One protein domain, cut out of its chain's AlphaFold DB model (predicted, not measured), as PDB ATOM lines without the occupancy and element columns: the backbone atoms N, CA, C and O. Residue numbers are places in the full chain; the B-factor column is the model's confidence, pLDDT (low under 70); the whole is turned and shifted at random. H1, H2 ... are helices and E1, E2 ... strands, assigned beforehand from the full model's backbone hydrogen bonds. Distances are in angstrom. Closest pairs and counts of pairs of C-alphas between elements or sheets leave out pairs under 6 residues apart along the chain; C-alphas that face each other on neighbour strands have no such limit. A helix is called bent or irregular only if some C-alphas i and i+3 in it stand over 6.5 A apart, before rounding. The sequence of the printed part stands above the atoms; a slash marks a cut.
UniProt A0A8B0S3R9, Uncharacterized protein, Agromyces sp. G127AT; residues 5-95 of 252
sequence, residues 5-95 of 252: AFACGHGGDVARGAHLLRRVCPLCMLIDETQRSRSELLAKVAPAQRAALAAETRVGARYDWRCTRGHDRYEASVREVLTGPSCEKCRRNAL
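What this domain is: This is residues 5 to 95 of the 252 residues of an uncharacterized protein of Agromyces sp. G127AT (UniProt A0A8B0S3R9). A small middle of four short helices, H1 to H4, and a two-stranded hairpin, E2 and E3, is drawn out at both ends: at one end a loop of residues 5 to 18 folds back beside the short strand E1, at the other lies the helix H5. In the middle, H2 and H3 make a helical hairpin, with H3 beside E2, while H4 follows E3 directly and packs on H1. The printed part has 91 residues, with five named helices and three named strands in the order E1, H1, H2, H3, E2, E3, H4, H5; the sheet E2 - E3 is antiparallel, and the class is mixed, helices and strands. It is elongated, spanning 48 by 27 by 18 A, yet only just compact, close to loose, with a radius of gyration of the C-alphas of 14.4 A.

How they stand to each other: Residues 5 to 6 pair in parallel with residues 20 to 21 of E1, residues 19 to 21, which pairs with no named strand. H1, residues 26 to 33, is apart from E1. H2, residues 38 to 44, is close to H1 but not clearly touching, the closest C-alphas being those of Ile 31 and Arg 38, 7.0 A apart. H3, residues 47 to 55, touches H2 in a hairpin, at a shallow tilt of 19 degrees, opposite ways; the closest C-alphas, of Leu 42 and Arg 50, are 5.7 A apart. The closest C-alphas of H3 and E2, residues 62 to 65, are those of Gln 49 and Tyr 63, 7.2 A apart. E2 forms an antiparallel hairpin with E3, residues 74 to 77; N 65 and O 74, 2.8 A apart, and N 63 and O 76, 3.0 A apart, are within hydrogen-bond range. H4, residues 78 to 83, touches H1 at a shallow tilt of 19 degrees, the same way, with the C-alphas of Ile 31 and Leu 82 closest at 7.2 A. H5, residues 88 to 94, touches no helix; its closest C-alpha to E3 is that of Glu 88, 7.4 A from that of Tyr 74. Every O i to N i+4 pair is within hydrogen-bond range in H1, H2, H4 and H5, against 3 of 5 in H3.

Where its parts are: E1 begins at C-alpha 19, (152.866, 151.151, 123.112), and is 6.5 A long. H1 measures 10.5 A, H2 10.0 A and H3 14.3 A; H3 is irregular, with C-alphas 48 and 51 being 7.5 A apart. E2 measures 9.2 A, E3 10.2 A and H4 8.6 A. H5, 9.8 A long, ends at C-alpha 94, (112.575, 162.517, 105.760).

The domain as a whole: The two C-alphas farthest apart, of Ala 15 and Leu 95, are 50.8 A apart. The printed part has no cut, and no link is long. The mean pLDDT of the printed part is 89.4; residue 85 is under 70.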
ATOM      1  N   ALA A   5     149.633 153.007 120.136       92.38
ATOM      2  CA  ALA A   5     149.704 152.786 118.697       92.38
ATOM      3  C   ALA A   5     149.020 151.459 118.339       92.38
ATOM      4  O   ALA A   5     149.024 150.508 119.123       92.38
ATOM      5  N   PHE A   6     148.445 151.364 117.146       94.00
ATOM      6  CA  PHE A   6     147.779 150.152 116.663       94.00
ATOM      7  C   PHE A   6     148.464 149.605 115.410       94.00
ATOM      8  O   PHE A   6     149.042 150.360 114.632       94.00
ATOM      9  N   ALA A   7     148.315 148.304 115.149       93.00
ATOM     10  CA  ALA A   7     148.889 147.642 113.971       93.00
ATOM     11  C   ALA A   7     148.414 148.221 112.624       93.00
ATOM     12  O   ALA A   7     149.061 148.023 111.603       93.00
ATOM     13  N   CYS A   8     147.301 148.962 112.612       91.00
ATOM     14  CA  CYS A   8     146.840 149.704 111.439       91.00
ATOM     15  C   CYS A   8     147.579 151.039 111.209       91.00
ATOM     16  O   CYS A   8     147.145 151.804 110.352       91.00
ATOM     17  N   GLY A   9     148.619 151.356 111.990       90.75
ATOM     18  CA  GLY A   9     149.417 152.582 111.867       90.75
ATOM     19  C   GLY A   9     148.764 153.846 112.441       90.75
ATOM     20  O   GLY A   9     149.242 154.942 112.184       90.75
ATOM     21  N   HIS A  10     147.672 153.711 113.198       91.44
ATOM     22  CA  HIS A  10     146.960 154.837 113.817       91.44
ATOM     23  C   HIS A  10     147.210 154.900 115.328       91.44
ATOM     24  O   HIS A  10     147.522 153.882 115.951       91.44
ATOM     25  N   GLY A  11     146.961 156.068 115.923       89.00
ATOM     26  CA  GLY A  11     147.195 156.339 117.340       89.00
ATOM     27  C   GLY A  11     148.496 157.108 117.559       89.00
ATOM     28  O   GLY A  11     148.863 157.937 116.728       89.00
ATOM     29  N   GLY A  12     149.155 156.845 118.685       86.25
ATOM     30  CA  GLY A  12     150.445 157.446 119.016       86.25
ATOM     31  C   GLY A  12     151.579 156.971 118.107       86.25
ATOM     32  O   GLY A  12     151.467 155.963 117.407       86.25
ATOM     33  N   ASP A  13     152.693 157.693 118.148       85.69
ATOM     34  CA  ASP A  13     153.898 157.370 117.384       85.69
ATOM     35  C   ASP A  13     154.812 156.431 118.191       85.69
ATOM     36  O   ASP A  13     155.307 156.785 119.264       85.69
ATOM     37  N   VAL A  14     155.052 155.221 117.674       83.94
ATOM     38  CA  VAL A  14     155.935 154.226 118.313       83.94
ATOM     39  C   VAL A  14     157.363 154.764 118.434       83.94
ATOM     40  O   VAL A  14     158.019 154.515 119.444       83.94
ATOM     41  N   ALA A  15     157.824 155.568 117.469       85.50
ATOM     42  CA  ALA A  15     159.140 156.202 117.531       85.50
ATOM     43  C   ALA A  15     159.242 157.241 118.662       85.50
ATOM     44  O   ALA A  15     160.343 157.569 119.098       85.50
ATOM     45  N   ARG A  16     158.102 157.727 119.176       85.31
ATOM     46  CA  ARG A  16     158.002 158.655 120.317       85.31
ATOM     47  C   ARG A  16     157.605 157.963 121.626       85.31
ATOM     48  O   ARG A  16     157.264 158.641 122.590       85.31
ATOM     49  N   GLY A  17     157.656 156.629 121.675       87.00
ATOM     50  CA  GLY A  17     157.428 155.849 122.896       87.00
ATOM     51  C   GLY A  17     156.001 155.331 123.097       87.00
ATOM     52  O   GLY A  17     155.676 154.888 124.198       87.00
ATOM     53  N   ALA A  18     155.141 155.358 122.071       89.06
ATOM     54  CA  ALA A  18     153.811 154.753 122.161       89.06
ATOM     55  C   ALA A  18     153.872 153.215 122.241       89.06
ATOM     56  O   ALA A  18     154.665 152.563 121.556       89.06
ATOM     57  N   HIS A  19     152.976 152.610 123.028       91.88
ATOM     58  CA  HIS A  19     152.866 151.151 123.112       91.88
ATOM     59  C   HIS A  19     152.091 150.596 121.916       91.88
ATOM     60  O   HIS A  19     150.914 150.914 121.725       91.88
ATOM     61  N   LEU A  20     152.736 149.727 121.134       91.81
ATOM     62  CA  LEU A  20     152.114 149.087 119.979       91.81
ATOM     63  C   LEU A  20     151.218 147.915 120.392       91.81
ATOM     64  O   LEU A  20     151.687 146.887 120.883       91.81
ATOM     65  N   LEU A  21     149.927 148.021 120.090       92.38
ATOM     66  CA  LEU A  21     148.995 146.903 120.119       92.38
ATOM     67  C   LEU A  21     148.946 146.217 118.751       92.38
ATOM     68  O   LEU A  21     148.706 146.852 117.726       92.38
ATOM     69  N   ARG A  22     149.071 144.884 118.742       92.44
ATOM     70  CA  ARG A  22     149.007 144.064 117.514       92.44
ATOM     71  C   ARG A  22     147.625 144.023 116.846       92.44
ATOM     72  O   ARG A  22     147.497 143.513 115.741       92.44
ATOM     73  N   ARG A  23     146.587 144.543 117.505       89.44
ATOM     74  CA  ARG A  23     145.238 144.664 116.935       89.44
ATOM     75  C   ARG A  23     145.086 145.965 116.148       89.44
ATOM     76  O   ARG A  23     145.751 146.959 116.438       89.44
ATOM     77  N   VAL A  24     144.161 145.976 115.196       92.44
ATOM     78  CA  VAL A  24     143.707 147.213 114.543       92.44
ATOM     79  C   VAL A  24     142.953 148.107 115.535       92.44
ATOM     80  O   VAL A  24     142.414 147.622 116.534       92.44
ATOM     81  N   CYS A  25     142.922 149.418 115.283       93.75
ATOM     82  CA  CYS A  25     142.207 150.351 116.152       93.75
ATOM     83  C   CYS A  25     140.677 150.183 116.045       93.75
ATOM     84  O   CYS A  25     140.190 149.732 115.000       93.75
ATOM     85  N   PRO A  26     139.904 150.580 117.078       92.00
ATOM     86  CA  PRO A  26     138.443 150.463 117.069       92.00
ATOM     87  C   PRO A  26     137.780 151.139 115.865       92.00
ATOM     88  O   PRO A  26     136.844 150.594 115.289       92.00
ATOM     89  N   LEU A  27     138.290 152.300 115.436       93.44
ATOM     90  CA  LEU A  27     137.780 152.971 114.243       93.44
ATOM     91  C   LEU A  27     138.025 152.160 112.959       93.44
ATOM     92  O   LEU A  27     137.104 151.973 112.173       93.44
ATOM     93  N   CYS A  28     139.235 151.644 112.737       91.19
ATOM     94  CA  CYS A  28     139.521 150.826 111.552       91.19
ATOM     95  C   CYS A  28     138.717 149.521 111.533       91.19
ATOM     96  O   CYS A  28     138.285 149.105 110.463       91.19
ATOM     97  N   MET A  29     138.478 148.917 112.700       89.31
ATOM     98  CA  MET A  29     137.591 147.760 112.838       89.31
ATOM     99  C   MET A  29     136.161 148.102 112.395       89.31
ATOM    100  O   MET A  29     135.618 147.428 111.527       89.31
ATOM    101  N   LEU A  30     135.592 149.203 112.899       87.12
ATOM    102  CA  LEU A  30     134.239 149.632 112.532       87.12
ATOM    103  C   LEU A  30     134.121 150.037 111.049       87.12
ATOM    104  O   LEU A  30     133.101 149.779 110.411       87.12
ATOM    105  N   ILE A  31     135.156 150.665 110.482       89.56
ATOM    106  CA  ILE A  31     135.215 151.000 109.048       89.56
ATOM    107  C   ILE A  31     135.137 149.726 108.194       89.56
ATOM    108  O   ILE A  31     134.346 149.679 107.254       89.56
ATOM    109  N   ASP A  32     135.909 148.690 108.539       84.00
ATOM    110  CA  ASP A  32     135.883 147.400 107.836       84.00
ATOM    111  C   ASP A  32     134.519 146.702 107.981       84.00
ATOM    112  O   ASP A  32     133.929 146.249 106.997       84.00
ATOM    113  N   GLU A  33     133.956 146.689 109.192       79.56
ATOM    114  CA  GLU A  33     132.645 146.088 109.469       79.56
ATOM    115  C   GLU A  33     131.507 146.760 108.690       79.56
ATOM    116  O   GLU A  33     130.607 146.074 108.197       79.56
ATOM    117  N   THR A  34     131.575 148.082 108.518       77.12
ATOM    118  CA  THR A  34     130.597 148.873 107.751       77.12
ATOM    119  C   THR A  34     130.895 148.929 106.248       77.12
ATOM    120  O   THR A  34     130.156 149.587 105.515       77.12
ATOM    121  N   GLN A  35     131.941 148.234 105.771       77.00
ATOM    122  CA  GLN A  35     132.412 148.258 104.374       77.00
ATOM    123  C   GLN A  35     132.623 149.680 103.836       77.00
ATOM    124  O   GLN A  35     132.323 149.995 102.682       77.00
ATOM    125  N   ARG A  36     133.120 150.557 104.703       84.94
ATOM    126  CA  ARG A  36     133.475 151.934 104.374       84.94
ATOM    127  C   ARG A  36     134.976 152.053 104.205       84.94
ATOM    128  O   ARG A  36     135.736 151.118 104.453       84.94
ATOM    129  N   SER A  37     135.422 153.241 103.827       89.81
ATOM    130  CA  SER A  37     136.838 153.582 103.862       89.81
ATOM    131  C   SER A  37     137.104 154.819 104.713       89.81
ATOM    132  O   SER A  37     136.259 155.699 104.898       89.81
ATOM    133  N   ARG A  38     138.333 154.928 105.223       92.88
ATOM    134  CA  ARG A  38     138.770 156.142 105.924       92.88
ATOM    135  C   ARG A  38     138.767 157.356 104.988       92.88
ATOM    136  O   ARG A  38     138.449 158.457 105.430       92.88
ATOM    137  N   SER A  39     139.053 157.168 103.698       92.38
ATOM    138  CA  SER A  39     138.995 158.248 102.708       92.38
ATOM    139  C   SER A  39     137.572 158.786 102.517       92.38
ATOM    140  O   SER A  39     137.404 160.001 102.421       92.38
ATOM    141  N   GLU A  40     136.541 157.934 102.564       90.44
ATOM    142  CA  GLU A  40     135.142 158.386 102.556       90.44
ATOM    143  C   GLU A  40     134.810 159.276 103.762       90.44
ATOM    144  O   GLU A  40     134.099 160.272 103.616       90.44
ATOM    145  N   LEU A  41     135.325 158.949 104.953       92.69
ATOM    146  CA  LEU A  41     135.140 159.785 106.143       92.69
ATOM    147  C   LEU A  41     135.875 161.126 106.012       92.69
ATOM    148  O   LEU A  41     135.285 162.180 106.252       92.69
ATOM    149  N   LEU A  42     137.131 161.107 105.561       94.94
ATOM    150  CA  LEU A  42     137.941 162.314 105.353       94.94
ATOM    151  C   LEU A  42     137.355 163.250 104.281       94.94
ATOM    152  O   LEU A  42     137.502 164.473 104.364       94.94
ATOM    153  N   ALA A  43     136.657 162.696 103.289       91.81
ATOM    154  CA  ALA A  43     135.930 163.478 102.296       91.81
ATOM    155  C   ALA A  43     134.714 164.208 102.896       91.81
ATOM    156  O   ALA A  43     134.380 165.310 102.450       91.81
ATOM    157  N   LYS A  44     134.067 163.616 103.910       91.56
ATOM    158  CA  LYS A  44     132.859 164.150 104.555       91.56
ATOM    159  C   LYS A  44     133.152 165.122 105.691       91.56
ATOM    160  O   LYS A  44     132.374 166.050 105.879       91.56
ATOM    161  N   VAL A  45     134.220 164.926 106.457       95.56
ATOM    162  CA  VAL A  45     134.544 165.806 107.589       95.56
ATOM    163  C   VAL A  45     134.887 167.226 107.116       95.56
ATOM    164  O   VAL A  45     135.343 167.438 105.984       95.56
ATOM    165  N   ALA A  46     134.655 168.224 107.967       94.88
ATOM    166  CA  ALA A  46     135.040 169.602 107.708       94.88
ATOM    167  C   ALA A  46     136.549 169.689 107.391       94.88
ATOM    168  O   ALA A  46     137.353 169.059 108.082       94.88
ATOM    169  N   PRO A  47     136.971 170.475 106.376       94.56
ATOM    170  CA  PRO A  47     138.366 170.495 105.928       94.56
ATOM    171  C   PRO A  47     139.386 170.757 107.042       94.56
ATOM    172  O   PRO A  47     140.419 170.094 107.076       94.56
ATOM    173  N   ALA A  48     139.060 171.651 107.981       96.12
ATOM    174  CA  ALA A  48     139.918 172.006 109.112       96.12
ATOM    175  C   ALA A  48     140.168 170.846 110.099       96.12
ATOM    176  O   ALA A  48     141.154 170.859 110.824       96.12
ATOM    177  N   GLN A  49     139.304 169.828 110.118       97.12
ATOM    178  CA  GLN A  49     139.361 168.705 111.060       97.12
ATOM    179  C   GLN A  49     139.900 167.409 110.431       97.12
ATOM    180  O   GLN A  49     140.012 166.388 111.111       97.12
ATOM    181  N   ARG A  50     140.270 167.423 109.141       96.12
ATOM    182  CA  ARG A  50     140.754 166.225 108.430       96.12
ATOM    183  C   ARG A  50     141.996 165.611 109.061       96.12
ATOM    184  O   ARG A  50     142.057 164.395 109.177       96.12
ATOM    185  N   ALA A  51     142.960 166.435 109.473       94.56
ATOM    186  CA  ALA A  51     144.188 165.953 110.100       94.56
ATOM    187  C   ALA A  51     143.898 165.240 111.431       94.56
ATOM    188  O   ALA A  51     144.410 164.149 111.671       94.56
ATOM    189  N   ALA A  52     143.003 165.807 112.248       94.44
ATOM    190  CA  ALA A  52     142.572 165.196 113.502       94.44
ATOM    191  C   ALA A  52     141.860 163.853 113.262       94.44
ATOM    192  O   ALA A  52     142.241 162.837 113.843       94.44
ATOM    193  N   LEU A  53     140.899 163.807 112.329       95.38
ATOM    194  CA  LEU A  53     140.207 162.562 111.985       95.38
ATOM    195  C   LEU A  53     141.151 161.514 111.374       95.38
ATOM    196  O   LEU A  53     140.959 160.320 111.595       95.38
ATOM    197  N   ALA A  54     142.174 161.924 110.620       93.94
ATOM    198  CA  ALA A  54     143.145 161.002 110.034       93.94
ATOM    199  C   ALA A  54     143.896 160.203 111.109       93.94
ATOM    200  O   ALA A  54     144.074 159.003 110.929       93.94
ATOM    201  N   ALA A  55     144.241 160.826 112.240       91.88
ATOM    202  CA  ALA A  55     144.902 160.168 113.371       91.88
ATOM    203  C   ALA A  55     143.930 159.468 114.347       91.88
ATOM    204  O   ALA A  55     144.357 158.698 115.208       91.88
ATOM    205  N   GLU A  56     142.621 159.710 114.223       94.75
ATOM    206  CA  GLU A  56     141.623 159.236 115.182       94.75
ATOM    207  C   GLU A  56     141.521 157.704 115.239       94.75
ATOM    208  O   GLU A  56     141.574 156.991 114.224       94.75
ATOM    209  N   THR A  57     141.306 157.201 116.455       95.12
ATOM    210  CA  THR A  57     141.154 155.773 116.768       95.12
ATOM    211  C   THR A  57     139.846 155.457 117.494       95.12
ATOM    212  O   THR A  57     139.419 154.298 117.503       95.12
ATOM    213  N   ARG A  58     139.187 156.465 118.075       93.56
ATOM    214  CA  ARG A  58     137.975 156.343 118.890       93.56
ATOM    215  C   ARG A  58     136.729 156.513 118.026       93.56
ATOM    216  O   ARG A  58     136.551 157.526 117.356       93.56
ATOM    217  N   VAL A  59     135.807 155.559 118.115       91.62
ATOM    218  CA  VAL A  59     134.527 155.609 117.384       91.62
ATOM    219  C   VAL A  59     133.553 156.655 117.942       91.62
ATOM    220  O   VAL A  59     132.701 157.148 117.215       91.62
ATOM    221  N   GLY A  60     133.685 157.025 119.220       92.81
ATOM    222  CA  GLY A  60     132.847 158.043 119.865       92.81
ATOM    223  C   GLY A  60     133.311 159.487 119.648       92.81
ATOM    224  O   GLY A  60     132.617 160.404 120.075       92.81
ATOM    225  N   ALA A  61     134.470 159.707 119.015       95.06
ATOM    226  CA  ALA A  61     134.982 161.052 118.769       95.06
ATOM    227  C   ALA A  61     134.051 161.832 117.835       95.06
ATOM    228  O   ALA A  61     133.535 161.266 116.869       95.06
ATOM    229  N   ARG A  62     133.837 163.114 118.137       96.12
ATOM    230  CA  ARG A  62     132.884 163.985 117.443       96.12
ATOM    231  C   ARG A  62     133.610 164.988 116.558       96.12
ATOM    232  O   ARG A  62     134.676 165.478 116.919       96.12
ATOM    233  N   TYR A  63     133.021 165.249 115.401       96.19
ATOM    234  CA  TYR A  63     133.543 166.149 114.379       96.19
ATOM    235  C   TYR A  63     132.389 166.883 113.696       96.19
ATOM    236  O   TYR A  63     131.238 166.439 113.757       96.19
ATOM    237  N   ASP A  64     132.714 167.963 112.990       95.62
ATOM    238  CA  ASP A  64     131.806 168.623 112.065       95.62
ATOM    239  C   ASP A  64     131.847 167.918 110.714       95.62
ATOM    240  O   ASP A  64     132.883 167.814 110.053       95.62
ATOM    241  N   TRP A  65     130.689 167.471 110.258       93.75
ATOM    242  CA  TRP A  65     130.530 166.754 109.006       93.75
ATOM    243  C   TRP A  65     129.786 167.605 107.997       93.75
ATOM    244  O   TRP A  65     128.854 168.338 108.319       93.75
ATOM    245  N   ARG A  66     130.176 167.486 106.733       92.56
ATOM    246  CA  ARG A  66     129.489 168.103 105.605       92.56
ATOM    247  C   ARG A  66     128.380 167.180 105.132       92.56
ATOM    248  O   ARG A  66     128.612 166.005 104.839       92.56
ATOM    249  N   CYS A  67     127.173 167.719 104.998       89.19
ATOM    250  CA  CYS A  67     126.086 166.967 104.401       89.19
ATOM    251  C   CYS A  67     126.359 166.711 102.910       89.19
ATOM    252  O   CYS A  67     126.564 167.641 102.135       89.19
ATOM    253  N   THR A  68     126.275 165.452 102.477       83.88
ATOM    254  CA  THR A  68     126.434 165.077 101.059       83.88
ATOM    255  C   THR A  68     125.323 165.613 100.154       83.88
ATOM    256  O   THR A  68     125.486 165.620  98.940       83.88
ATOM    257  N   ARG A  69     124.204 166.078 100.728       83.12
ATOM    258  CA  ARG A  69     123.102 166.744 100.013       83.12
ATOM    259  C   ARG A  69     123.247 168.271  99.947       83.12
ATOM    260  O   ARG A  69     122.321 168.939  99.510       83.12
ATOM    261  N   GLY A  70     124.368 168.826 100.410       86.12
ATOM    262  CA  GLY A  70     124.623 170.269 100.365       86.12
ATOM    263  C   GLY A  70     123.931 171.088 101.459       86.12
ATOM    264  O   GLY A  70     123.947 172.310 101.393       86.12
ATOM    265  N   HIS A  71     123.336 170.444 102.468       89.19
ATOM    266  CA  HIS A  71     122.898 171.135 103.684       89.19
ATOM    267  C   HIS A  71     124.089 171.567 104.558       89.19
ATOM    268  O   HIS A  71     125.240 171.210 104.284       89.19
ATOM    269  N   ASP A  72     123.778 172.269 105.649       87.12
ATOM    270  CA  ASP A  72     124.751 172.761 106.619       87.12
ATOM    271  C   ASP A  72     125.618 171.659 107.237       87.12
ATOM    272  O   ASP A  72     125.331 170.452 107.175       87.12
ATOM    273  N   ARG A  73     126.720 172.110 107.844       91.38
ATOM    274  CA  ARG A  73     127.556 171.249 108.675       91.38
ATOM    275  C   ARG A  73     126.755 170.779 109.882       91.38
ATOM    276  O   ARG A  73     125.868 171.476 110.362       91.38
ATOM    277  N   TYR A  74     127.073 169.588 110.357       91.69
ATOM    278  CA  TYR A  74     126.447 169.029 111.543       91.69
ATOM    279  C   TYR A  74     127.482 168.291 112.372       91.69
ATOM    280  O   TYR A  74     128.369 167.634 111.826       91.69
ATOM    281  N   GLU A  75     127.341 168.375 113.685       93.50
ATOM    282  CA  GLU A  75     128.195 167.641 114.600       93.50
ATOM    283  C   GLU A  75     127.657 166.215 114.785       93.50
ATOM    284  O   GLU A  75     126.456 166.002 114.976       93.50
ATOM    285  N   ALA A  76     128.543 165.226 114.711       92.62
ATOM    286  CA  ALA A  76     128.227 163.832 115.011       92.62
ATOM    287  C   ALA A  76     129.497 163.064 115.390       92.62
ATOM    288  O   ALA A  76     130.612 163.449 115.025       92.62
ATOM    289  N   SER A  77     129.331 161.946 116.090       93.38
ATOM    290  CA  SER A  77     130.407 160.986 116.323       93.38
ATOM    291  C   SER A  77     130.781 160.219 115.051       93.38
ATOM    292  O   SER A  77     129.993 160.101 114.108       93.38
ATOM    293  N   VAL A  78     131.989 159.653 115.016       91.62
ATOM    294  CA  VAL A  78     132.409 158.798 113.896       91.62
ATOM    295  C   VAL A  78     131.513 157.562 113.771       91.62
ATOM    296  O   VAL A  78     131.152 157.184 112.657       91.62
ATOM    297  N   ARG A  79     131.109 156.963 114.900       88.31
ATOM    298  CA  ARG A  79     130.145 155.857 114.939       88.31
ATOM    299  C   ARG A  79     128.851 156.256 114.247       88.31
ATOM    300  O   ARG A  79     128.461 155.580 113.309       88.31
ATOM    301  N   GLU A  80     128.255 157.371 114.658       86.38
ATOM    302  CA  GLU A  80     127.066 157.942 114.022       86.38
ATOM    303  C   GLU A  80     127.281 158.109 112.507       86.38
ATOM    304  O   GLU A  80     126.527 157.590 111.700       86.38
ATOM    305  N   VAL A  81     128.366 158.710 112.031       88.44
ATOM    306  CA  VAL A  81     128.541 158.852 110.568       88.44
ATOM    307  C   VAL A  81     128.721 157.524 109.815       88.44
ATOM    308  O   VAL A  81     128.345 157.438 108.639       88.44
ATOM    309  N   LEU A  82     129.254 156.488 110.467       82.31
ATOM    310  CA  LEU A  82     129.436 155.154 109.885       82.31
ATOM    311  C   LEU A  82     128.169 154.290 109.926       82.31
ATOM    312  O   LEU A  82     127.895 153.587 108.954       82.31
ATOM    313  N   THR A  83     127.400 154.352 111.014       73.69
ATOM    314  CA  THR A  83     126.215 153.510 111.254       73.69
ATOM    315  C   THR A  83     124.888 154.233 110.990       73.69
ATOM    316  O   THR A  83     123.845 153.602 111.011       73.69
ATOM    317  N   GLY A  84     124.917 155.539 110.705       72.31
ATOM    318  CA  GLY A  84     123.753 156.433 110.557       72.31
ATOM    319  C   GLY A  84     123.843 157.557 111.594       72.31
ATOM    320  O   GLY A  84     124.083 157.236 112.753       72.31
ATOM    321  N   PRO A  85     123.781 158.863 111.241       64.50
ATOM    322  CA  PRO A  85     122.695 159.502 110.514       64.50
ATOM    323  C   PRO A  85     123.160 160.471 109.405       64.50
ATOM    324  O   PRO A  85     124.338 160.707 109.144       64.50
ATOM    325  N   SER A  86     122.172 161.079 108.747       75.00
ATOM    326  CA  SER A  86     122.348 162.306 107.957       75.00
ATOM    327  C   SER A  86     122.185 163.550 108.838       75.00
ATOM    328  O   SER A  86     121.651 163.438 109.940       75.00
ATOM    329  N   CYS A  87     122.584 164.732 108.353       87.12
ATOM    330  CA  CYS A  87     122.351 166.011 109.044       87.12
ATOM    331  C   CYS A  87     120.881 166.197 109.475       87.12
ATOM    332  O   CYS A  87     119.974 165.588 108.898       87.12
ATOM    333  N   GLU A  88     120.631 167.078 110.443       87.31
ATOM    334  CA  GLU A  88     119.286 167.315 110.982       87.31
ATOM    335  C   GLU A  88     118.264 167.672 109.898       87.31
ATOM    336  O   GLU A  88     117.175 167.101 109.867       87.31
ATOM    337  N   LYS A  89     118.638 168.524 108.937       88.25
ATOM    338  CA  LYS A  89     117.766 168.886 107.816       88.25
ATOM    339  C   LYS A  89     117.388 167.682 106.950       88.25
ATOM    340  O   LYS A  89     116.240 167.567 106.547       88.25
ATOM    341  N   CYS A  90     118.304 166.737 106.711       88.00
ATOM    342  CA  CYS A  90     117.958 165.489 106.020       88.00
ATOM    343  C   CYS A  90     116.958 164.655 106.822       88.00
ATOM    344  O   CYS A  90     116.030 164.108 106.236       88.00
ATOM    345  N   ARG A  91     117.142 164.552 108.145       86.81
ATOM    346  CA  ARG A  91     116.220 163.801 109.008       86.81
ATOM    347  C   ARG A  91     114.834 164.443 109.018       86.81
ATOM    348  O   ARG A  91     113.847 163.751 108.825       86.81
ATOM    349  N   ARG A  92     114.767 165.771 109.146       88.06
ATOM    350  CA  ARG A  92     113.511 166.529 109.102       88.06
ATOM    351  C   ARG A  92     112.814 166.407 107.750       88.06
ATOM    352  O   ARG A  92     111.618 166.154 107.713       88.06
ATOM    353  N   ASN A  93     113.563 166.513 106.651       87.50
ATOM    354  CA  ASN A  93     113.020 166.296 105.311       87.50
ATOM    355  C   ASN A  93     112.472 164.875 105.148       87.50
ATOM    356  O   ASN A  93     111.490 164.692 104.435       87.50
ATOM    357  N   ALA A  94     113.069 163.884 105.818       84.75
ATOM    358  CA  ALA A  94     112.575 162.517 105.760       84.75
ATOM    359  C   ALA A  94     111.239 162.297 106.468       84.75
ATOM    360  O   ALA A  94     110.470 161.436 106.054       84.75
ATOM    361  N   LEU A  95     110.950 163.134 107.459       85.44
ATOM    362  CA  LEU A  95     109.695 163.153 108.205       85.44
ATOM    363  C   LEU A  95     108.701 164.194 107.669       85.44
ATOM    364  O   LEU A  95     107.625 164.372 108.234       85.44
TER     365      LEU A  95